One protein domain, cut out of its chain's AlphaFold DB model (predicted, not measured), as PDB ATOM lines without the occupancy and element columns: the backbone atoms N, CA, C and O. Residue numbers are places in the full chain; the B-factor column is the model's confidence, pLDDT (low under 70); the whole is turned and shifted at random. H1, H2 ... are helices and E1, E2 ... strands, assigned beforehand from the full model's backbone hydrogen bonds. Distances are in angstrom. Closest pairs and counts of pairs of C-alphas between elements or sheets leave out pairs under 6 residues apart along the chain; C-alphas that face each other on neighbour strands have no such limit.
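This is residues 83 to 246 of the 247 residues of an uncharacterized protein of Methylovorus glucosetrophus (strain SIP3-4) (UniProt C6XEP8). A strongly twisted sheet of four strands, E1 to E4, is covered on one face by two helices, H1 and H3, which meet at their ends, and a smaller three-stranded sheet, E5 to E7, stands partly face to face with it, closest at E4. H1 packs on both sheets; H2 and H4 are on neither. The printed part has 164 residues, with seven named strands followed by four named helices; the sheets, in order E1 E2 E3 E4 and E5 E6 E7, are antiparallel. The class is mixed, helices and strands, with 81 residues in named elements, under half. The whole is compact, with a radius of gyration of the C-alphas of 15.4 A and spans of 47 by 35 by 30 A.

After residues 83 to 95, find C-alpha 96 at (-12.977, -46.078, 33.436), where E1 begins; it runs to 102, over 17.2 A. E2, residues 105 to 112, is 21.6 A long, E3, residues 115 to 122, 21.8 A, and E4, residues 126 to 132, 18.1 A. Next come E5, residues 137 to 141, E6, residues 152 to 156, and E7, residues 163 to 166. H1 starts from C-alpha 172 at (0.468, -29.183, 18.982) and reaches 182, over 15.6 A. H2 is residues 202 to 210, H3 residues 213 to 224, 16.8 A long, and H4 residues 226 to 230, ending at C-alpha 230 at (-29.246, -48.128, 34.645).

E1 to E4 form a meander, each strand the antiparallel neighbour of the one before, as do E5 to E7. Look for N 100 and O 107, 3.0 A, between E1 and E2; N 110 and O 117, 2.9 A, between E2 and E3; N 118 and O 131, 2.9 A, between E3 and E4; N 139 and O 154, 2.8 A, between E5 and E6; and N 155 and O 165, 2.8 A, between E6 and E7. The two sheets form a sandwich, two sheets face to face, with best planes 29 degrees apart; the closest C-alphas of E4 and E7 are those of Gly 129 and Val 165, 4.9 A. H1 and H3 on the same face of the larger sheet make two layers: H1 is over E2 at a height of 9.5 A, H3 over E1 at 7.3 A. They touch only at their ends, Glu 181 and Pro 213 having the closest C-alphas, 5.2 A. H2 is close but not clearly touching H1, with C-alphas 182 and 209 6.0 A apart. H4 is close but not clearly touching H3, with C-alphas 222 and 229 5.7 A apart. In H1, H3 and H4 every O i to N i+4 pair is within hydrogen-bond range; in H2, 3 of 5 are.

The two farthest C-alphas, those of Thr 144 and Lys 227, are 47.6 A apart. The printed part has no cut, and its one long link joins H1 to H2. The mean pLDDT of the printed part is 83.0; look under 70 among residues 85 to 93 and 191 to 199, for instance.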
ATOM      1  N   SER A  83      -2.867 -37.842  15.301       84.25
ATOM      2  CA  SER A  83      -1.958 -38.981  15.169       84.25
ATOM      3  C   SER A  83      -2.600 -40.222  15.775       84.25
ATOM      4  O   SER A  83      -3.515 -40.123  16.588       84.25
ATOM      5  N   VAL A  84      -2.111 -41.404  15.400       72.94
ATOM      6  CA  VAL A  84      -2.563 -42.654  16.019       72.94
ATOM      7  C   VAL A  84      -2.121 -42.667  17.483       72.94
ATOM      8  O   VAL A  84      -0.926 -42.730  17.772       72.94
ATOM      9  N   SER A  85      -3.084 -42.615  18.401       66.25
ATOM     10  CA  SER A  85      -2.838 -42.819  19.827       66.25
ATOM     11  C   SER A  85      -2.537 -44.288  20.099       66.25
ATOM     12  O   SER A  85      -3.152 -45.188  19.520       66.25
ATOM     13  N   LEU A  86      -1.620 -44.556  21.028       63.88
ATOM     14  CA  LEU A  86      -1.434 -45.911  21.535       63.88
ATOM     15  C   LEU A  86      -2.578 -46.201  22.512       63.88
ATOM     16  O   LEU A  86      -2.510 -45.880  23.698       63.88
ATOM     17  N   VAL A  87      -3.655 -46.787  21.988       61.72
ATOM     18  CA  VAL A  87      -4.731 -47.351  22.801       61.72
ATOM     19  C   VAL A  87      -4.199 -48.661  23.365       61.72
ATOM     20  O   VAL A  87      -4.026 -49.639  22.635       61.72
ATOM     21  N   LYS A  88      -3.896 -48.698  24.662       55.69
ATOM     22  CA  LYS A  88      -3.745 -49.988  25.337       55.69
ATOM     23  C   LYS A  88      -5.150 -50.441  25.709       55.69
ATOM     24  O   LYS A  88      -5.767 -49.769  26.531       55.69
ATOM     25  N   PRO A  89      -5.671 -51.543  25.138       47.28
ATOM     26  CA  PRO A  89      -6.919 -52.116  25.604       47.28
ATOM     27  C   PRO A  89      -6.679 -52.644  27.018       47.28
ATOM     28  O   PRO A  89      -6.233 -53.772  27.217       47.28
ATOM     29  N   HIS A  90      -6.910 -51.800  28.018       49.41
ATOM     30  CA  HIS A  90      -7.102 -52.271  29.371       49.41
ATOM     31  C   HIS A  90      -8.565 -52.658  29.510       49.41
ATOM     32  O   HIS A  90      -9.458 -51.909  29.121       49.41
ATOM     33  N   ILE A  91      -8.785 -53.862  30.040       51.84
ATOM     34  CA  ILE A  91     -10.100 -54.328  30.468       51.84
ATOM     35  C   ILE A  91     -10.694 -53.210  31.323       51.84
ATOM     36  O   ILE A  91     -10.096 -52.806  32.320       51.84
ATOM     37  N   THR A  92     -11.821 -52.680  30.867       56.31
ATOM     38  CA  THR A  92     -12.621 -51.645  31.507       56.31
ATOM     39  C   THR A  92     -13.072 -52.143  32.877       56.31
ATOM     40  O   THR A  92     -14.112 -52.771  33.012       56.31
ATOM     41  N   THR A  93     -12.248 -51.956  33.906       62.84
ATOM     42  CA  THR A  93     -12.614 -52.303  35.281       62.84
ATOM     43  C   THR A  93     -13.039 -51.048  36.023       62.84
ATOM     44  O   THR A  93     -12.262 -50.094  36.117       62.84
ATOM     45  N   GLY A  94     -14.241 -51.079  36.594       81.12
ATOM     46  CA  GLY A  94     -14.795 -49.971  37.367       81.12
ATOM     47  C   GLY A  94     -15.202 -48.800  36.476       81.12
ATOM     48  O   GLY A  94     -15.744 -48.985  35.392       81.12
ATOM     49  N   ASP A  95     -14.904 -47.592  36.935       87.00
ATOM     50  CA  ASP A  95     -15.478 -46.358  36.392       87.00
ATOM     51  C   ASP A  95     -14.785 -45.838  35.119       87.00
ATOM     52  O   ASP A  95     -15.142 -44.773  34.625       87.00
ATOM     53  N   ILE A  96     -13.767 -46.527  34.594       90.12
ATOM     54  CA  ILE A  96     -12.977 -46.078  33.436       90.12
ATOM     55  C   ILE A  96     -13.450 -46.789  32.170       90.12
ATOM     56  O   ILE A  96     -13.438 -48.018  32.100       90.12
ATOM     57  N   PHE A  97     -13.819 -46.008  31.152       90.75
ATOM     58  CA  PHE A  97     -14.322 -46.511  29.873       90.75
ATOM     59  C   PHE A  97     -13.345 -46.326  28.709       90.75
ATOM     60  O   PHE A  97     -13.482 -47.010  27.704       90.75
ATOM     61  N   HIS A  98     -12.374 -45.418  28.812       92.06
ATOM     62  CA  HIS A  98     -11.429 -45.123  27.733       92.06
ATOM     63  C   HIS A  98     -10.055 -44.792  28.315       92.06
ATOM     64  O   HIS A  98      -9.972 -44.094  29.323       92.06
ATOM     65  N   GLU A  99      -8.975 -45.258  27.696       91.56
ATOM     66  CA  GLU A  99      -7.614 -44.906  28.107       91.56
ATOM     67  C   GLU A  99      -6.696 -44.818  26.887       91.56
ATOM     68  O   GLU A  99      -6.692 -45.703  26.030       91.56
ATOM     69  N   VAL A 100      -5.911 -43.743  26.823       91.44
ATOM     70  CA  VAL A 100      -4.974 -43.474  25.728       91.44
ATOM     71  C   VAL A 100      -3.664 -42.922  26.268       91.44
ATOM     72  O   VAL A 100      -3.632 -42.189  27.261       91.44
ATOM     73  N   GLU A 101      -2.566 -43.260  25.596       92.19
ATOM     74  CA  GLU A 101      -1.259 -42.654  25.833       92.19
ATOM     75  C   GLU A 101      -0.879 -41.779  24.632       92.19
ATOM     76  O   GLU A 101      -0.778 -42.263  23.503       92.19
ATOM     77  N   ILE A 102      -0.680 -40.483  24.885       92.25
ATOM     78  CA  ILE A 102      -0.334 -39.466  23.886       92.25
ATOM     79  C   ILE A 102       0.992 -38.843  24.316       92.25
ATOM     80  O   ILE A 102       1.078 -38.260  25.394       92.25
ATOM     81  N   GLU A 103       2.034 -39.007  23.499       91.81
ATOM     82  CA  GLU A 103       3.389 -38.488  23.775       91.81
ATOM     83  C   GLU A 103       3.933 -38.906  25.158       91.81
ATOM     84  O   GLU A 103       4.598 -38.144  25.856       91.81
ATOM     85  N   GLY A 104       3.626 -40.138  25.579       88.75
ATOM     86  CA  GLY A 104       4.024 -40.680  26.884       88.75
ATOM     87  C   GLY A 104       3.181 -40.187  28.067       88.75
ATOM     88  O   GLY A 104       3.457 -40.553  29.210       88.75
ATOM     89  N   ILE A 105       2.140 -39.383  27.825       90.88
ATOM     90  CA  ILE A 105       1.201 -38.898  28.841       90.88
ATOM     91  C   ILE A 105      -0.100 -39.693  28.750       90.88
ATOM     92  O   ILE A 105      -0.695 -39.821  27.682       90.88
ATOM     93  N   ARG A 106      -0.563 -40.214  29.890       91.75
ATOM     94  CA  ARG A 106      -1.792 -41.012  29.962       91.75
ATOM     95  C   ARG A 106      -3.008 -40.171  30.304       91.75
ATOM     96  O   ARG A 106      -3.016 -39.446  31.307       91.75
ATOM     97  N   PHE A 107      -4.054 -40.366  29.515       93.50
ATOM     98  CA  PHE A 107      -5.373 -39.790  29.712       93.50
ATOM     99  C   PHE A 107      -6.403 -40.903  29.809       93.50
ATOM    100  O   PHE A 107      -6.301 -41.907  29.106       93.50
ATOM    101  N   ALA A 108      -7.395 -40.719  30.673       92.50
ATOM    102  CA  ALA A 108      -8.484 -41.670  30.817       92.50
ATOM    103  C   ALA A 108      -9.837 -40.961  30.815       92.50
ATOM    104  O   ALA A 108      -9.982 -39.871  31.370       92.50
ATOM    105  N   GLY A 109     -10.811 -41.603  30.181       93.44
ATOM    106  CA  GLY A 109     -12.223 -41.272  30.236       93.44
ATOM    107  C   GLY A 109     -12.902 -42.152  31.273       93.44
ATOM    108  O   GLY A 109     -12.738 -43.372  31.241       93.44
ATOM    109  N   GLY A 110     -13.648 -41.547  32.190       91.62
ATOM    110  CA  GLY A 110     -14.400 -42.283  33.198       91.62
ATOM    111  C   GLY A 110     -15.791 -41.724  33.437       91.62
ATOM    112  O   GLY A 110     -16.116 -40.630  32.981       91.62
ATOM    113  N   VAL A 111     -16.616 -42.468  34.165       89.12
ATOM    114  CA  VAL A 111     -17.942 -42.051  34.623       89.12
ATOM    115  C   VAL A 111     -17.873 -41.762  36.120       89.12
ATOM    116  O   VAL A 111     -17.485 -42.615  36.902       89.12
ATOM    117  N   SER A 112     -18.212 -40.541  36.539       84.38
ATOM    118  CA  SER A 112     -18.321 -40.179  37.958       84.38
ATOM    119  C   SER A 112     -19.726 -39.662  38.234       84.38
ATOM    120  O   SER A 112     -20.147 -38.624  37.704       84.38
ATOM    121  N   GLY A 113     -20.487 -40.425  39.023       81.06
ATOM    122  CA  GLY A 113     -21.931 -40.240  39.136       81.06
ATOM    123  C   GLY A 113     -22.584 -40.311  37.754       81.06
ATOM    124  O   GLY A 113     -22.463 -41.310  37.058       81.06
ATOM    125  N   ASN A 114     -23.220 -39.220  37.321       81.00
ATOM    126  CA  ASN A 114     -23.901 -39.155  36.022       81.00
ATOM    127  C   ASN A 114     -23.043 -38.581  34.878       81.00
ATOM    128  O   ASN A 114     -23.562 -38.335  33.783       81.00
ATOM    129  N   TYR A 115     -21.772 -38.259  35.129       86.81
ATOM    130  CA  TYR A 115     -20.971 -37.438  34.224       86.81
ATOM    131  C   TYR A 115     -19.788 -38.220  33.655       86.81
ATOM    132  O   TYR A 115     -18.939 -38.662  34.432       86.81
ATOM    133  N   PRO A 116     -19.665 -38.316  32.319       92.06
ATOM    134  CA  PRO A 116     -18.400 -38.678  31.721       92.06
ATOM    135  C   PRO A 116     -17.396 -37.542  31.944       92.06
ATOM    136  O   PRO A 116     -17.731 -36.354  31.867       92.06
ATOM    137  N   TYR A 117     -16.161 -37.904  32.249       93.88
ATOM    138  CA  TYR A 117     -15.072 -36.981  32.528       93.88
ATOM    139  C   TYR A 117     -13.780 -37.478  31.891       93.88
ATOM    140  O   TYR A 117     -13.627 -38.666  31.621       93.88
ATOM    141  N   ILE A 118     -12.852 -36.554  31.660       95.38
ATOM    142  CA  ILE A 118     -11.473 -36.843  31.279       95.38
ATOM    143  C   ILE A 118     -10.555 -36.509  32.449       95.38
ATOM    144  O   ILE A 118     -10.741 -35.501  33.131       95.38
ATOM    145  N   LEU A 119      -9.538 -37.336  32.661       94.12
ATOM    146  CA  LEU A 119      -8.499 -37.120  33.658       94.12
ATOM    147  C   LEU A 119      -7.106 -37.335  33.062       94.12
ATOM    148  O   LEU A 119      -6.930 -38.143  32.148       94.12
ATOM    149  N   ARG A 120      -6.102 -36.656  33.624       93.88
ATOM    150  CA  ARG A 120      -4.678 -36.950  33.377       93.88
ATOM    151  C   ARG A 120      -4.125 -37.790  34.525       93.88
ATOM    152  O   ARG A 120      -4.280 -37.417  35.692       93.88
ATOM    153  N   ARG A 121      -3.441 -38.895  34.209       87.81
ATOM    154  CA  ARG A 121      -2.797 -39.757  35.215       87.81
ATOM    155  C   ARG A 121      -1.331 -39.378  35.447       87.81
ATOM    156  O   ARG A 121      -0.591 -39.103  34.505       87.81
ATOM    157  N   ALA A 122      -0.902 -39.447  36.705       80.00
ATOM    158  CA  ALA A 122       0.494 -39.551  37.123       80.00
ATOM    159  C   ALA A 122       0.783 -41.004  37.530       80.00
ATOM    160  O   ALA A 122       0.496 -41.421  38.652       80.00
ATOM    161  N   GLY A 123       1.350 -41.796  36.621       69.00
ATOM    162  CA  GLY A 123       1.595 -43.218  36.876       69.00
ATOM    163  C   GLY A 123       0.297 -44.029  37.012       69.00
ATOM    164  O   GLY A 123      -0.706 -43.717  36.376       69.00
ATOM    165  N   ILE A 124       0.322 -45.104  37.808       61.34
ATOM    166  CA  ILE A 124      -0.808 -46.049  37.911       61.34
ATOM    167  C   ILE A 124      -1.964 -45.461  38.738       61.34
ATOM    168  O   ILE A 124      -3.123 -45.601  38.352       61.34
ATOM    169  N   THR A 125      -1.665 -44.777  39.846       58.38
ATOM    170  CA  THR A 125      -2.669 -44.329  40.832       58.38
ATOM    171  C   THR A 125      -2.744 -42.814  41.022       58.38
ATOM    172  O   THR A 125      -3.665 -42.337  41.680       58.38
ATOM    173  N   GLY A 126      -1.802 -42.039  40.480       66.75
ATOM    174  CA  GLY A 126      -1.784 -40.590  40.663       66.75
ATOM    175  C   GLY A 126      -2.784 -39.881  39.752       66.75
ATOM    176  O   GLY A 126      -2.852 -40.160  38.555       66.75
ATOM    177  N   LEU A 127      -3.526 -38.926  40.308       75.69
ATOM    178  CA  LEU A 127      -4.420 -38.029  39.575       75.69
ATOM    179  C   LEU A 127      -3.754 -36.654  39.429       75.69
ATOM    180  O   LEU A 127      -3.313 -36.079  40.421       75.69
ATOM    181  N   MET A 128      -3.705 -36.113  38.208       82.69
ATOM    182  CA  MET A 128      -3.180 -34.763  37.920       82.69
ATOM    183  C   MET A 128      -4.274 -33.767  37.504       82.69
ATOM    184  O   MET A 128      -3.985 -32.741  36.884       82.69
ATOM    185  N   GLY A 129      -5.523 -34.074  37.853       88.56
ATOM    186  CA  GLY A 129      -6.712 -33.280  37.562       88.56
ATOM    187  C   GLY A 129      -7.701 -34.017  36.663       88.56
ATOM    188  O   GLY A 129      -7.323 -34.888  35.875       88.56
ATOM    189  N   ASP A 130      -8.965 -33.627  36.781       93.44
ATOM    190  CA  ASP A 130     -10.089 -34.137  36.007       93.44
ATOM    191  C   ASP A 130     -11.053 -33.012  35.609       93.44
ATOM    192  O   ASP A 130     -11.128 -31.950  36.237       93.44
ATOM    193  N   VAL A 131     -11.799 -33.233  34.531       93.88
ATOM    194  CA  VAL A 131     -12.855 -32.327  34.092       93.88
ATOM    195  C   VAL A 131     -13.962 -33.085  33.379       93.88
ATOM    196  O   VAL A 131     -13.720 -34.000  32.600       93.88
ATOM    197  N   GLN A 132     -15.200 -32.682  33.643       93.00
ATOM    198  CA  GLN A 132     -16.381 -33.228  32.979       93.00
ATOM    199  C   GLN A 132     -16.335 -32.933  31.476       93.00
ATOM    200  O   GLN A 132     -16.057 -31.799  31.083       93.00
ATOM    201  N   LEU A 133     -16.648 -33.945  30.667       92.44
ATOM    202  CA  LEU A 133     -16.748 -33.843  29.212       92.44
ATOM    203  C   LEU A 133     -18.054 -33.152  28.805       92.44
ATOM    204  O   LEU A 133     -19.047 -33.176  29.538       92.44
ATOM    205  N   GLY A 134     -18.041 -32.496  27.641       87.31
ATOM    206  CA  GLY A 134     -19.164 -31.723  27.100       87.31
ATOM    207  C   GLY A 134     -19.000 -30.199  27.175       87.31
ATOM    208  O   GLY A 134     -19.121 -29.553  26.136       87.31
ATOM    209  N   PRO A 135     -18.739 -29.586  28.348       85.69
ATOM    210  CA  PRO A 135     -18.551 -28.143  28.462       85.69
ATOM    211  C   PRO A 135     -17.076 -27.723  28.351       85.69
ATOM    212  O   PRO A 135     -16.794 -26.527  28.303       85.69
ATOM    213  N   CYS A 136     -16.144 -28.681  28.361       91.25
ATOM    214  CA  CYS A 136     -14.721 -28.408  28.472       91.25
ATOM    215  C   CYS A 136     -14.027 -28.162  27.128       91.25
ATOM    216  O   CYS A 136     -14.386 -28.723  26.092       91.25
ATOM    217  N   SER A 137     -12.962 -27.370  27.176       92.50
ATOM    218  CA  SER A 137     -12.166 -26.965  26.016       92.50
ATOM    219  C   SER A 137     -10.715 -26.713  26.410       92.50
ATOM    220  O   SER A 137     -10.415 -26.410  27.570       92.50
ATOM    221  N   ILE A 138      -9.805 -26.835  25.449       93.94
ATOM    222  CA  ILE A 138      -8.387 -26.536  25.625       93.94
ATOM    223  C   ILE A 138      -8.173 -25.029  25.451       93.94
ATOM    224  O   ILE A 138      -8.621 -24.433  24.473       93.94
ATOM    225  N   HIS A 139      -7.468 -24.410  26.393       92.25
ATOM    226  CA  HIS A 139      -7.096 -22.998  26.347       92.25
ATOM    227  C   HIS A 139      -5.614 -22.814  26.637       92.25
ATOM    228  O   HIS A 139      -5.079 -23.439  27.555       92.25
ATOM    229  N   LEU A 140      -4.981 -21.889  25.915       91.31
ATOM    230  CA  LEU A 140      -3.721 -21.303  26.345       91.31
ATOM    231  C   LEU A 140      -3.982 -20.332  27.502       91.31
ATOM    232  O   LEU A 140      -4.808 -19.425  27.393       91.31
ATOM    233  N   ILE A 141      -3.270 -20.524  28.609       90.62
ATOM    234  CA  ILE A 141      -3.208 -19.570  29.715       90.62
ATOM    235  C   ILE A 141      -1.836 -18.910  29.668       90.62
ATOM    236  O   ILE A 141      -0.813 -19.574  29.859       90.62
ATOM    237  N   SER A 142      -1.815 -17.608  29.396       88.25
ATOM    238  CA  SER A 142      -0.575 -16.833  29.395       88.25
ATOM    239  C   SER A 142      -0.086 -16.521  30.814       88.25
ATOM    240  O   SER A 142      -0.829 -16.612  31.793       88.25
ATOM    241  N   GLU A 143       1.179 -16.111  30.926       83.25
ATOM    242  CA  GLU A 143       1.782 -15.676  32.194       83.25
ATOM    243  C   GLU A 143       1.015 -14.529  32.858       83.25
ATOM    244  O   GLU A 143       0.856 -14.513  34.075       83.25
ATOM    245  N   THR A 144       0.491 -13.591  32.067       79.50
ATOM    246  CA  THR A 144      -0.222 -12.408  32.570       79.50
ATOM    247  C   THR A 144      -1.657 -12.709  32.996       79.50
ATOM    248  O   THR A 144      -2.253 -11.945  33.753       79.50
ATOM    249  N   GLU A 145      -2.224 -13.822  32.531       77.50
ATOM    250  CA  GLU A 145      -3.581 -14.259  32.871       77.50
ATOM    251  C   GLU A 145      -3.615 -15.180  34.089       77.50
ATOM    252  O   GLU A 145      -4.688 -15.446  34.639       77.50
ATOM    253  N   SER A 146      -2.453 -15.669  34.521       68.75
ATOM    254  CA  SER A 146      -2.382 -16.659  35.574       68.75
ATOM    255  C   SER A 146      -2.102 -16.054  36.946       68.75
ATOM    256  O   SER A 146      -0.972 -15.724  37.288       68.75
ATOM    257  N   LEU A 147      -3.135 -16.007  37.790       63.09
ATOM    258  CA  LEU A 147      -2.953 -15.765  39.225       63.09
ATOM    259  C   LEU A 147      -2.692 -17.060  40.020       63.09
ATOM    260  O   LEU A 147      -2.286 -16.981  41.176       63.09
ATOM    261  N   ARG A 148      -2.998 -18.246  39.461       70.75
ATOM    262  CA  ARG A 148      -3.033 -19.530  40.208       70.75
ATOM    263  C   ARG A 148      -2.665 -20.791  39.408       70.75
ATOM    264  O   ARG A 148      -2.668 -21.873  39.982       70.75
ATOM    265  N   ALA A 149      -2.382 -20.686  38.111       78.81
ATOM    266  CA  ALA A 149      -2.084 -21.822  37.232       78.81
ATOM    267  C   ALA A 149      -0.677 -21.721  36.607       78.81
ATOM    268  O   ALA A 149      -0.119 -20.643  36.427       78.81
ATOM    269  N   LYS A 150      -0.069 -22.845  36.237       87.81
ATOM    270  CA  LYS A 150       1.145 -22.812  35.407       87.81
ATOM    271  C   LYS A 150       0.794 -22.246  34.015       87.81
ATOM    272  O   LYS A 150      -0.232 -22.661  33.473       87.81
ATOM    273  N   PRO A 151       1.601 -21.357  33.411       91.12
ATOM    274  CA  PRO A 151       1.412 -20.959  32.018       91.12
ATOM    275  C   PRO A 151       1.448 -22.162  31.059       91.12
ATOM    276  O   PRO A 151       2.147 -23.153  31.302       91.12
ATOM    277  N   GLY A 152       0.698 -22.074  29.965       92.94
ATOM    278  CA  GLY A 152       0.608 -23.114  28.937       92.94
ATOM    279  C   GLY A 152      -0.818 -23.601  28.700       92.94
ATOM    280  O   GLY A 152      -1.783 -22.941  29.087       92.94
ATOM    281  N   TYR A 153      -0.953 -24.749  28.038       94.56
ATOM    282  CA  TYR A 153      -2.256 -25.295  27.668       94.56
ATOM    283  C   TYR A 153      -2.923 -26.054  28.819       94.56
ATOM    284  O   TYR A 153      -2.296 -26.853  29.521       94.56
ATOM    285  N   TRP A 154      -4.222 -25.822  28.982       94.94
ATOM    286  CA  TRP A 154      -5.072 -26.470  29.976       94.94
ATOM    287  C   TRP A 154      -6.382 -26.918  29.352       94.94
ATOM    288  O   TRP A 154      -6.970 -26.176  28.570       94.94
ATOM    289  N   ILE A 155      -6.892 -28.073  29.777       95.06
ATOM    290  CA  ILE A 155      -8.314 -28.376  29.639       95.06
ATOM    291  C   ILE A 155      -9.048 -27.636  30.756       95.06
ATOM    292  O   ILE A 155      -8.775 -27.827  31.950       95.06
ATOM    293  N   CYS A 156      -9.972 -26.772  30.363       92.56
ATOM    294  CA  CYS A 156     -10.758 -25.934  31.252       92.56
ATOM    295  C   CYS A 156     -12.220 -26.371  31.246       92.56
ATOM    296  O   CYS A 156     -12.720 -26.826  30.223       92.56
ATOM    297  N   LYS A 157     -12.937 -26.196  32.366       89.94
ATOM    298  CA  LYS A 157     -14.351 -26.616  32.459       89.94
ATOM    299  C   LYS A 157     -15.304 -25.773  31.600       89.94
ATOM    300  O   LYS A 157     -16.290 -26.319  31.128       89.94
ATOM    301  N   TYR A 158     -15.040 -24.475  31.447       86.44
ATOM    302  CA  TYR A 158     -15.872 -23.561  30.643       86.44
ATOM    303  C   TYR A 158     -15.043 -22.504  29.918       86.44
ATOM    304  O   TYR A 158     -15.336 -22.136  28.787       86.44
ATOM    305  N   ASP A 159     -14.033 -21.966  30.601       86.69
ATOM    306  CA  ASP A 159     -13.139 -20.948  30.071       86.69
ATOM    307  C   ASP A 159     -11.802 -20.968  30.827       86.69
ATOM    308  O   ASP A 159     -11.643 -21.663  31.838       86.69
ATOM    309  N   LYS A 160     -10.851 -20.149  30.369       88.50
ATOM    310  CA  LYS A 160      -9.506 -19.990  30.949       88.50
ATOM    311  C   LYS A 160      -9.453 -19.681  32.456       88.50
ATOM    312  O   LYS A 160      -8.390 -19.802  33.053       88.50
ATOM    313  N   ARG A 161     -10.560 -19.284  33.099       87.94
ATOM    314  CA  ARG A 161     -10.638 -19.019  34.551       87.94
ATOM    315  C   ARG A 161     -10.870 -20.285  35.371       87.94
ATOM    316  O   ARG A 161     -10.759 -20.234  36.594       87.94
ATOM    317  N   GLN A 162     -11.211 -21.405  34.733       91.06
ATOM    318  CA  GLN A 162     -11.432 -22.691  35.399       91.06
ATOM    319  C   GLN A 162     -10.529 -23.793  34.822       91.06
ATOM    320  O   GLN A 162     -11.054 -24.788  34.309       91.06
ATOM    321  N   PRO A 163      -9.190 -23.636  34.909       93.12
ATOM    322  CA  PRO A 163      -8.251 -24.682  34.526       93.12
ATOM    323  C   PRO A 163      -8.420 -25.908  35.423       93.12
ATOM    324  O   PRO A 163      -8.620 -25.785  36.636       93.12
ATOM    325  N   ARG A 164      -8.361 -27.096  34.818       94.12
ATOM    326  CA  ARG A 164      -8.546 -28.371  35.521       94.12
ATOM    327  C   ARG A 164      -7.427 -29.363  35.250       94.12
ATOM    328  O   ARG A 164      -6.867 -29.900  36.196       94.12
ATOM    329  N   VAL A 165      -7.087 -29.565  33.978       95.44
ATOM    330  CA  VAL A 165      -6.094 -30.561  33.561       95.44
ATOM    331  C   VAL A 165      -4.986 -29.866  32.784       95.44
ATOM    332  O   VAL A 165      -5.240 -29.313  31.716       95.44
ATOM    333  N   TYR A 166      -3.761 -29.868  33.311       94.56
ATOM    334  CA  TYR A 166      -2.624 -29.290  32.596       94.56
ATOM    335  C   TYR A 166      -2.201 -30.204  31.447       94.56
ATOM    336  O   TYR A 166      -1.946 -31.390  31.661       94.56
ATOM    337  N   VAL A 167      -2.081 -29.636  30.251       95.12
ATOM    338  CA  VAL A 167      -1.699 -30.345  29.019       95.12
ATOM    339  C   VAL A 167      -0.610 -29.603  28.242       95.12
ATOM    340  O   VAL A 167      -0.326 -29.940  27.102       95.12
ATOM    341  N   GLY A 168       0.044 -28.615  28.863       93.75
ATOM    342  CA  GLY A 168       1.122 -27.841  28.240       93.75
ATOM    343  C   GLY A 168       2.427 -28.609  28.012       93.75
ATOM    344  O   GLY A 168       3.360 -28.030  27.471       93.75
ATOM    345  N   ASP A 169       2.493 -29.876  28.425       93.44
ATOM    346  CA  ASP A 169       3.612 -30.776  28.119       93.44
ATOM    347  C   ASP A 169       3.429 -31.498  26.766       93.44
ATOM    348  O   ASP A 169       4.362 -32.148  26.304       93.44
ATOM    349  N   LEU A 170       2.242 -31.407  26.149       93.56
ATOM    350  CA  LEU A 170       1.967 -31.962  24.823       93.56
ATOM    351  C   LEU A 170       2.393 -30.992  23.719       93.56
ATOM    352  O   LEU A 170       2.251 -29.773  23.851       93.56
ATOM    353  N   SER A 171       2.838 -31.547  22.594       93.06
ATOM    354  CA  SER A 171       3.007 -30.798  21.352       93.06
ATOM    355  C   SER A 171       1.658 -30.358  20.764       93.06
ATOM    356  O   SER A 171       0.588 -30.789  21.206       93.06
ATOM    357  N   GLU A 172       1.692 -29.533  19.713       91.38
ATOM    358  CA  GLU A 172       0.468 -29.183  18.982       91.38
ATOM    359  C   GLU A 172      -0.247 -30.408  18.420       91.38
ATOM    360  O   GLU A 172      -1.459 -30.558  18.565       91.38
ATOM    361  N   GLN A 173       0.529 -31.340  17.879       90.56
ATOM    362  CA  GLN A 173       0.039 -32.607  17.364       90.56
ATOM    363  C   GLN A 173      -0.584 -33.471  18.473       90.56
ATOM    364  O   GLN A 173      -1.642 -34.078  18.274       90.56
ATOM    365  N   GLY A 174       0.029 -33.497  19.659       93.19
ATOM    366  CA  GLY A 174      -0.507 -34.179  20.836       93.19
ATOM    367  C   GLY A 174      -1.836 -33.581  21.298       93.19
ATOM    368  O   GLY A 174      -2.772 -34.315  21.607       93.19
ATOM    369  N   LEU A 175      -1.967 -32.254  21.267       94.12
ATOM    370  CA  LEU A 175      -3.203 -31.552  21.627       94.12
ATOM    371  C   LEU A 175      -4.331 -31.785  20.611       94.12
ATOM    372  O   LEU A 175      -5.471 -31.995  21.023       94.12
ATOM    373  N   VAL A 176      -4.029 -31.821  19.307       93.19
ATOM    374  CA  VAL A 176      -4.995 -32.228  18.264       93.19
ATOM    375  C   VAL A 176      -5.449 -33.668  18.469       93.19
ATOM    376  O   VAL A 176      -6.643 -33.954  18.404       93.19
ATOM    377  N   THR A 177      -4.515 -34.564  18.779       93.62
ATOM    378  CA  THR A 177      -4.821 -35.974  19.049       93.62
ATOM    379  C   THR A 177      -5.718 -36.110  20.280       93.62
ATOM    380  O   THR A 177      -6.755 -36.759  20.220       93.62
ATOM    381  N   LEU A 178      -5.399 -35.411  21.371       95.19
ATOM    382  CA  LEU A 178      -6.216 -35.385  22.584       95.19
ATOM    383  C   LEU A 178      -7.627 -34.835  22.319       95.19
ATOM    384  O   LEU A 178      -8.612 -35.372  22.828       95.19
ATOM    385  N   ALA A 179      -7.725 -33.779  21.507       94.62
ATOM    386  CA  ALA A 179      -8.993 -33.196  21.083       94.62
ATOM    387  C   ALA A 179      -9.854 -34.175  20.279       94.62
ATOM    388  O   ALA A 179     -11.066 -34.226  20.488       94.62
ATOM    389  N   HIS A 180      -9.227 -34.962  19.405       94.06
ATOM    390  CA  HIS A 180      -9.880 -36.012  18.635       94.06
ATOM    391  C   HIS A 180     -10.380 -37.151  19.530       94.06
ATOM    392  O   HIS A 180     -11.566 -37.461  19.494       94.06
ATOM    393  N   GLU A 181      -9.505 -37.723  20.367       94.62
ATOM    394  CA  GLU A 181      -9.823 -38.886  21.213       94.62
ATOM    395  C   GLU A 181     -11.018 -38.627  22.136       94.62
ATOM    396  O   GLU A 181     -11.907 -39.468  22.259       94.62
ATOM    397  N   PHE A 182     -11.076 -37.440  22.748       94.94
ATOM    398  CA  PHE A 182     -12.091 -37.100  23.751       94.94
ATOM    399  C   PHE A 182     -13.185 -36.146  23.262       94.94
ATOM    400  O   PHE A 182     -14.058 -35.765  24.041       94.94
ATOM    401  N   GLY A 183     -13.133 -35.717  22.000       94.06
ATOM    402  CA  GLY A 183     -14.112 -34.790  21.437       94.06
ATOM    403  C   GLY A 183     -14.168 -33.447  22.169       94.06
ATOM    404  O   GLY A 183     -15.250 -32.951  22.485       94.06
ATOM    405  N   ILE A 184     -13.003 -32.865  22.462       92.94
ATOM    406  CA  ILE A 184     -12.882 -31.560  23.131       92.94
ATOM    407  C   ILE A 184     -12.426 -30.479  22.150       92.94
ATOM    408  O   ILE A 184     -11.792 -30.748  21.131       92.94
ATOM    409  N   LEU A 185     -12.771 -29.226  22.444       91.94
ATOM    410  CA  LEU A 185     -12.412 -28.109  21.576       91.94
ATOM    411  C   LEU A 185     -10.937 -27.726  21.699       91.94
ATOM    412  O   LEU A 185     -10.437 -27.539  22.807       91.94
ATOM    413  N   LEU A 186     -10.279 -27.541  20.555       90.75
ATOM    414  CA  LEU A 186      -8.946 -26.948  20.472       90.75
ATOM    415  C   LEU A 186      -8.947 -25.458  20.841       90.75
ATOM    416  O   LEU A 186      -9.998 -24.804  20.783       90.75
ATOM    417  N   PRO A 187      -7.767 -24.893  21.156       84.75
ATOM    418  CA  PRO A 187      -7.622 -23.461  21.354       84.75
ATOM    419  C   PRO A 187      -8.094 -22.673  20.126       84.75
ATOM    420  O   PRO A 187      -7.850 -23.045  18.974       84.75
ATOM    421  N   GLN A 188      -8.775 -21.553  20.374       75.75
ATOM    422  CA  GLN A 188      -9.364 -20.702  19.336       75.75
ATOM    423  C   GLN A 188      -8.327 -20.221  18.313       75.75
ATOM    424  O   GLN A 188      -8.640 -20.026  17.141       75.75
ATOM    425  N   GLU A 189      -7.106 -19.994  18.763       74.38
ATOM    426  CA  GLU A 189      -5.978 -19.509  17.983       74.38
ATOM    427  C   GLU A 189      -5.468 -20.508  16.931       74.38
ATOM    428  O   GLU A 189      -4.824 -20.083  15.973       74.38
ATOM    429  N   TRP A 190      -5.757 -21.804  17.075       74.12
ATOM    430  CA  TRP A 190      -5.204 -22.854  16.206       74.12
ATOM    431  C   TRP A 190      -6.091 -23.203  15.033       74.12
ATOM    432  O   TRP A 190      -5.623 -23.576  13.957       74.12
ATOM    433  N   VAL A 191      -7.395 -23.067  15.220       64.69
ATOM    434  CA  VAL A 191      -8.320 -23.286  14.124       64.69
ATOM    435  C   VAL A 191      -8.307 -22.012  13.295       64.69
ATOM    436  O   VAL A 191      -8.458 -20.920  13.840       64.69
ATOM    437  N   ASN A 192      -8.040 -22.173  11.991       59.50
ATOM    438  CA  ASN A 192      -7.932 -21.130  10.962       59.50
ATOM    439  C   ASN A 192      -8.686 -19.849  11.352       59.50
ATOM    440  O   ASN A 192      -9.842 -19.946  11.743       59.50
ATOM    441  N   LYS A 193      -8.096 -18.654  11.173       57.88
ATOM    442  CA  LYS A 193      -8.702 -17.339  11.499       57.88
ATOM    443  C   LYS A 193     -10.175 -17.175  11.065       57.88
ATOM    444  O   LYS A 193     -10.889 -16.348  11.629       57.88
ATOM    445  N   ASN A 194     -10.630 -17.964  10.090       52.69
ATOM    446  CA  ASN A 194     -12.007 -18.030   9.598       52.69
ATOM    447  C   ASN A 194     -12.977 -18.915  10.421       52.69
ATOM    448  O   ASN A 194     -14.176 -18.900  10.155       52.69
ATOM    449  N   VAL A 195     -12.515 -19.677  11.413       60.97
ATOM    450  CA  VAL A 195     -13.326 -20.544  12.279       60.97
ATOM    451  C   VAL A 195     -13.232 -20.047  13.719       60.97
ATOM    452  O   VAL A 195     -12.360 -20.419  14.502       60.97
ATOM    453  N   LYS A 196     -14.178 -19.187  14.095       64.69
ATOM    454  CA  LYS A 196     -14.355 -18.772  15.490       64.69
ATOM    455  C   LYS A 196     -15.055 -19.868  16.300       64.69
ATOM    456  O   LYS A 196     -16.273 -19.837  16.442       64.69
ATOM    457  N   ILE A 197     -14.299 -20.836  16.810       64.44
ATOM    458  CA  ILE A 197     -14.746 -21.900  17.725       64.44
ATOM    459  C   ILE A 197     -15.565 -21.361  18.910       64.44
ATOM    460  O   ILE A 197     -16.575 -21.950  19.278       64.44
ATOM    461  N   SER A 198     -15.187 -20.208  19.473       62.94
ATOM    462  CA  SER A 198     -15.880 -19.553  20.592       62.94
ATOM    463  C   SER A 198     -17.327 -19.159  20.283       62.94
ATOM    464  O   SER A 198     -18.068 -18.779  21.186       62.94
ATOM    465  N   THR A 199     -17.741 -19.251  19.017       66.69
ATOM    466  CA  THR A 199     -19.117 -19.002  18.575       66.69
ATOM    467  C   THR A 199     -19.946 -20.273  18.407       66.69
ATOM    468  O   THR A 199     -21.135 -20.163  18.117       66.69
ATOM    469  N   PHE A 200     -19.368 -21.466  18.585       77.75
ATOM    470  CA  PHE A 200     -20.144 -22.701  18.520       77.75
ATOM    471  C   PHE A 200     -21.103 -22.791  19.713       77.75
ATOM    472  O   PHE A 200     -20.650 -22.740  20.861       77.75
ATOM    473  N   PRO A 201     -22.418 -22.956  19.475       77.69
ATOM    474  CA  PRO A 201     -23.381 -23.244  20.527       77.69
ATOM    475  C   PRO A 201     -22.970 -24.477  21.329       77.69
ATOM    476  O   PRO A 201     -22.442 -25.439  20.771       77.69
ATOM    477  N   THR A 202     -23.290 -24.500  22.624       75.94
ATOM    478  CA  THR A 202     -22.991 -25.634  23.515       75.94
ATOM    479  C   THR A 202     -23.482 -26.973  22.951       75.94
ATOM    480  O   THR A 202     -22.821 -27.988  23.127       75.94
ATOM    481  N   SER A 203     -24.606 -26.992  22.228       76.81
ATOM    482  CA  SER A 203     -25.121 -28.197  21.562       76.81
ATOM    483  C   SER A 203     -24.162 -28.777  20.516       76.81
ATOM    484  O   SER A 203     -24.037 -29.996  20.432       76.81
ATOM    485  N   MET A 204     -23.467 -27.933  19.748       80.88
ATOM    486  CA  MET A 204     -22.475 -28.373  18.759       80.88
ATOM    487  C   MET A 204     -21.192 -28.846  19.440       80.88
ATOM    488  O   MET A 204     -20.623 -29.856  19.045       80.88
ATOM    489  N   GLN A 205     -20.769 -28.167  20.510       82.44
ATOM    490  CA  GLN A 205     -19.589 -28.578  21.280       82.44
ATOM    491  C   GLN A 205     -19.763 -29.990  21.857       82.44
ATOM    492  O   GLN A 205     -18.867 -30.816  21.742       82.44
ATOM    493  N   ARG A 206     -20.959 -30.307  22.376       84.81
ATOM    494  CA  ARG A 206     -21.309 -31.659  22.851       84.81
ATOM    495  C   ARG A 206     -21.239 -32.721  21.753       84.81
ATOM    496  O   ARG A 206     -20.885 -33.857  22.042       84.81
ATOM    497  N   HIS A 207     -21.567 -32.361  20.509       85.44
ATOM    498  CA  HIS A 207     -21.530 -33.296  19.380       85.44
ATOM    499  C   HIS A 207     -20.127 -33.837  19.108       85.44
ATOM    500  O   HIS A 207     -20.003 -34.962  18.643       85.44
ATOM    501  N   LEU A 208     -19.083 -33.070  19.433       89.06
ATOM    502  CA  LEU A 208     -17.702 -33.523  19.273       89.06
ATOM    503  C   LEU A 208     -17.404 -34.742  20.140       89.06
ATOM    504  O   LEU A 208     -16.768 -35.673  19.664       89.06
ATOM    505  N   PHE A 209     -17.902 -34.763  21.379       92.00
ATOM    506  CA  PHE A 209     -17.769 -35.932  22.242       92.00
ATOM    507  C   PHE A 209     -18.483 -37.144  21.639       92.00
ATOM    508  O   PHE A 209     -17.881 -38.206  21.552       92.00
ATOM    509  N   TYR A 210     -19.715 -36.981  21.148       89.94
ATOM    510  CA  TYR A 210     -20.508 -38.080  20.572       89.94
ATOM    511  C   TYR A 210     -19.923 -38.699  19.296       89.94
ATOM    512  O   TYR A 210     -20.328 -39.791  18.916       89.94
ATOM    513  N   GLU A 211     -18.983 -38.023  18.644       89.25
ATOM    514  CA  GLU A 211     -18.275 -38.523  17.461       89.25
ATOM    515  C   GLU A 211     -16.822 -38.915  17.767       89.25
ATOM    516  O   GLU A 211     -16.050 -39.198  16.854       89.25
ATOM    517  N   SER A 212     -16.432 -38.899  19.044       92.44
ATOM    518  CA  SER A 212     -15.071 -39.212  19.472       92.44
ATOM    519  C   SER A 212     -14.880 -40.705  19.770       92.44
ATOM    520  O   SER A 212     -15.821 -41.361  20.234       92.44
ATOM    521  N   PRO A 213     -13.650 -41.236  19.631       92.94
ATOM    522  CA  PRO A 213     -13.301 -42.589  20.076       92.94
ATOM    523  C   PRO A 213     -13.651 -42.872  21.545       92.94
ATOM    524  O   PRO A 213     -14.029 -43.990  21.913       92.94
ATOM    525  N   SER A 214     -13.571 -41.856  22.411       92.75
ATOM    526  CA  SER A 214     -13.949 -42.005  23.814       92.75
ATOM    527  C   SER A 214     -15.439 -42.320  23.991       92.75
ATOM    528  O   SER A 214     -15.787 -43.122  24.855       92.75
ATOM    529  N   PHE A 215     -16.330 -41.783  23.150       92.56
ATOM    530  CA  PHE A 215     -17.759 -42.101  23.217       92.56
ATOM    531  C   PHE A 215     -18.073 -43.500  22.680       92.56
ATOM    532  O   PHE A 215     -18.911 -44.201  23.249       92.56
ATOM    533  N   GLU A 216     -17.357 -43.958  21.652       90.88
ATOM    534  CA  GLU A 216     -17.427 -45.361  21.216       90.88
ATOM    535  C   GLU A 216     -17.027 -46.307  22.358       90.88
ATOM    536  O   GLU A 216     -17.694 -47.308  22.623       90.88
ATOM    537  N   SER A 217     -15.982 -45.945  23.102       91.00
ATOM    538  CA  SER A 217     -15.518 -46.721  24.253       91.00
ATOM    539  C   SER A 217     -16.511 -46.665  25.427       91.00
ATOM    540  O   SER A 217     -16.767 -47.684  26.068       91.00
ATOM    541  N   LEU A 218     -17.146 -45.511  25.674       89.94
ATOM    542  CA  LEU A 218     -18.239 -45.376  26.647       89.94
ATOM    543  C   LEU A 218     -19.429 -46.271  26.283       89.94
ATOM    544  O   LEU A 218     -19.989 -46.934  27.149       89.94
ATOM    545  N   THR A 219     -19.774 -46.334  24.998       88.69
ATOM    546  CA  THR A 219     -20.838 -47.205  24.485       88.69
ATOM    547  C   THR A 219     -20.546 -48.670  24.811       88.69
ATOM    548  O   THR A 219     -21.383 -49.364  25.386       88.69
ATOM    549  N   GLN A 220     -19.325 -49.131  24.520       88.12
ATOM    550  CA  GLN A 220     -18.882 -50.488  24.854       88.12
ATOM    551  C   GLN A 220     -18.887 -50.742  26.368       88.12
ATOM    552  O   GLN A 220     -19.312 -51.807  26.817       88.12
ATOM    553  N   TRP A 221     -18.456 -49.759  27.162       88.81
ATOM    554  CA  TRP A 221     -18.475 -49.844  28.618       88.81
ATOM    555  C   TRP A 221     -19.896 -50.011  29.165       88.81
ATOM    556  O   TRP A 221     -20.100 -50.874  30.015       88.81
ATOM    557  N   CYS A 222     -20.880 -49.268  28.648       87.06
ATOM    558  CA  CYS A 222     -22.279 -49.386  29.067       87.06
ATOM    559  C   CYS A 222     -22.860 -50.775  28.787       87.06
ATOM    560  O   CYS A 222     -23.569 -51.318  29.632       87.06
ATOM    561  N   PHE A 223     -22.519 -51.387  27.648       86.00
ATOM    562  CA  PHE A 223     -22.919 -52.769  27.361       86.00
ATOM    563  C   PHE A 223     -22.280 -53.783  28.318       86.00
ATOM    564  O   PHE A 223     -22.904 -54.792  28.649       86.00
ATOM    565  N   ALA A 224     -21.055 -53.523  28.779       85.69
ATOM    566  CA  ALA A 224     -20.368 -54.370  29.751       85.69
ATOM    567  C   ALA A 224     -20.838 -54.146  31.205       85.69
ATOM    568  O   ALA A 224     -20.709 -55.056  32.024       85.69
ATOM    569  N   HIS A 225     -21.405 -52.975  31.516       85.69
ATOM    570  CA  HIS A 225     -21.782 -52.537  32.867       85.69
ATOM    571  C   HIS A 225     -23.245 -52.046  32.924       85.69
ATOM    572  O   HIS A 225     -23.513 -50.869  33.191       85.69
ATOM    573  N   PRO A 226     -24.232 -52.924  32.649       85.56
ATOM    574  CA  PRO A 226     -25.629 -52.512  32.520       85.56
ATOM    575  C   PRO A 226     -26.225 -51.974  33.829       85.56
ATOM    576  O   PRO A 226     -27.023 -51.045  33.790       85.56
ATOM    577  N   LYS A 227     -25.824 -52.503  34.994       84.56
ATOM    578  CA  LYS A 227     -26.356 -52.055  36.296       84.56
ATOM    579  C   LYS A 227     -25.898 -50.642  36.636       84.56
ATOM    580  O   LYS A 227     -26.668 -49.831  37.142       84.56
ATOM    581  N   GLU A 228     -24.631 -50.365  36.368       83.44
ATOM    582  CA  GLU A 228     -24.025 -49.057  36.532       83.44
ATOM    583  C   GLU A 228     -24.704 -48.065  35.585       83.44
ATOM    584  O   GLU A 228     -25.120 -46.996  36.024       83.44
ATOM    585  N   PHE A 229     -24.916 -48.447  34.323       81.12
ATOM    586  CA  PHE A 229     -25.625 -47.633  33.339       81.12
ATOM    587  C   PHE A 229     -27.082 -47.325  33.730       81.12
ATOM    588  O   PHE A 229     -27.491 -46.168  33.668       81.12
ATOM    589  N   GLU A 230     -27.853 -48.312  34.193       82.31
ATOM    590  CA  GLU A 230     -29.246 -48.128  34.645       82.31
ATOM    591  C   GLU A 230     -29.379 -47.134  35.811       82.31
ATOM    592  O   GLU A 230     -30.421 -46.497  35.978       82.31
ATOM    593  N   SER A 231     -28.324 -46.981  36.615       79.38
ATOM    594  CA  SER A 231     -28.296 -46.044  37.744       79.38
ATOM    595  C   SER A 231     -28.073 -44.585  37.330       79.38
ATOM    596  O   SER A 231     -28.307 -43.667  38.124       79.38
ATOM    597  N   ILE A 232     -27.643 -44.352  36.086       78.44
ATOM    598  CA  ILE A 232     -27.307 -43.024  35.584       78.44
ATOM    599  C   ILE A 232     -28.589 -42.265  35.267       78.44
ATOM    600  O   ILE A 232     -29.386 -42.627  34.404       78.44
ATOM    601  N   THR A 233     -28.759 -41.141  35.952       69.62
ATOM    602  CA  THR A 233     -29.847 -40.196  35.695       69.62
ATOM    603  C   THR A 233     -29.333 -39.041  34.831       69.62
ATOM    604  O   THR A 233     -28.138 -38.742  34.826       69.62
ATOM    605  N   GLY A 234     -30.206 -38.397  34.048       66.25
ATOM    606  CA  GLY A 234     -29.806 -37.311  33.141       66.25
ATOM    607  C   GLY A 234     -28.922 -36.248  33.822       66.25
ATOM    608  O   GLY A 234     -29.078 -35.951  35.007       66.25
ATOM    609  N   ASN A 235     -27.969 -35.676  33.085       72.19
ATOM    610  CA  ASN A 235     -26.942 -34.770  33.626       72.19
ATOM    611  C   ASN A 235     -26.970 -33.398  32.931       72.19
ATOM    612  O   ASN A 235     -27.470 -33.311  31.836       72.19
ATOM    613  N   SER A 236     -26.444 -32.300  33.476       71.12
ATOM    614  CA  SER A 236     -26.614 -30.971  32.836       71.12
ATOM    615  C   SER A 236     -25.728 -30.685  31.604       71.12
ATOM    616  O   SER A 236     -26.002 -29.741  30.853       71.12
ATOM    617  N   TYR A 237     -24.674 -31.472  31.362       77.25
ATOM    618  CA  TYR A 237     -23.628 -31.150  30.380       77.25
ATOM    619  C   TYR A 237     -23.661 -31.996  29.109       77.25
ATOM    620  O   TYR A 237     -23.349 -31.489  28.038       77.25
ATOM    621  N   LEU A 238     -24.086 -33.243  29.233       81.25
ATOM    622  CA  LEU A 238     -24.271 -34.253  28.198       81.25
ATOM    623  C   LEU A 238     -25.578 -35.012  28.490       81.25
ATOM    624  O   LEU A 238     -25.623 -36.228  28.447       81.25
ATOM    625  N   TRP A 239     -26.642 -34.302  28.871       75.12
ATOM    626  CA  TRP A 239     -27.893 -34.890  29.380       75.12
ATOM    627  C   TRP A 239     -28.474 -36.039  28.546       75.12
ATOM    628  O   TRP A 239     -29.127 -36.917  29.100       75.12
ATOM    629  N   ASP A 240     -28.247 -36.016  27.233       76.69
ATOM    630  CA  ASP A 240     -28.760 -36.970  26.259       76.69
ATOM    631  C   ASP A 240     -27.786 -38.111  25.931       76.69
ATOM    632  O   ASP A 240     -28.136 -38.973  25.128       76.69
ATOM    633  N   TRP A 241     -26.593 -38.165  26.539       78.31
ATOM    634  CA  TRP A 241     -25.623 -39.225  26.248       78.31
ATOM    635  C   TRP A 241     -26.176 -40.633  26.514       78.31
ATOM    636  O   TRP A 241     -25.982 -41.472  25.639       78.31
ATOM    637  N   PRO A 242     -26.940 -40.910  27.598       76.12
ATOM    638  CA  PRO A 242     -27.512 -42.241  27.801       76.12
ATOM    639  C   PRO A 242     -28.577 -42.582  26.750       76.12
ATOM    640  O   PRO A 242     -28.665 -43.718  26.297       76.12
ATOM    641  N   LEU A 243     -29.360 -41.588  26.309       74.50
ATOM    642  CA  LEU A 243     -30.407 -41.767  25.294       74.50
ATOM    643  C   LEU A 243     -29.817 -42.135  23.926       74.50
ATOM    644  O   LEU A 243     -30.416 -42.891  23.165       74.50
ATOM    645  N   ARG A 244     -28.619 -41.630  23.620       74.88
ATOM    646  CA  ARG A 244     -27.896 -41.942  22.379       74.88
ATOM    647  C   ARG A 244     -27.361 -43.372  22.314       74.88
ATOM    648  O   ARG A 244     -27.011 -43.805  21.225       74.88
ATOM    649  N   LEU A 245     -27.323 -44.087  23.438       70.69
ATOM    650  CA  LEU A 245     -26.889 -45.488  23.517       70.69
ATOM    651  C   LEU A 245     -28.046 -46.487  23.354       70.69
ATOM    652  O   LEU A 245     -27.809 -47.684  23.266       70.69
ATOM    653  N   SER A 246     -29.293 -46.001  23.340       53.22
ATOM    654  CA  SER A 246     -30.514 -46.821  23.268       53.22
ATOM    655  C   SER A 246     -31.064 -47.040  21.845       53.22
ATOM    656  O   SER A 246     -32.234 -47.391  21.688       53.22
TER     657      SER A 246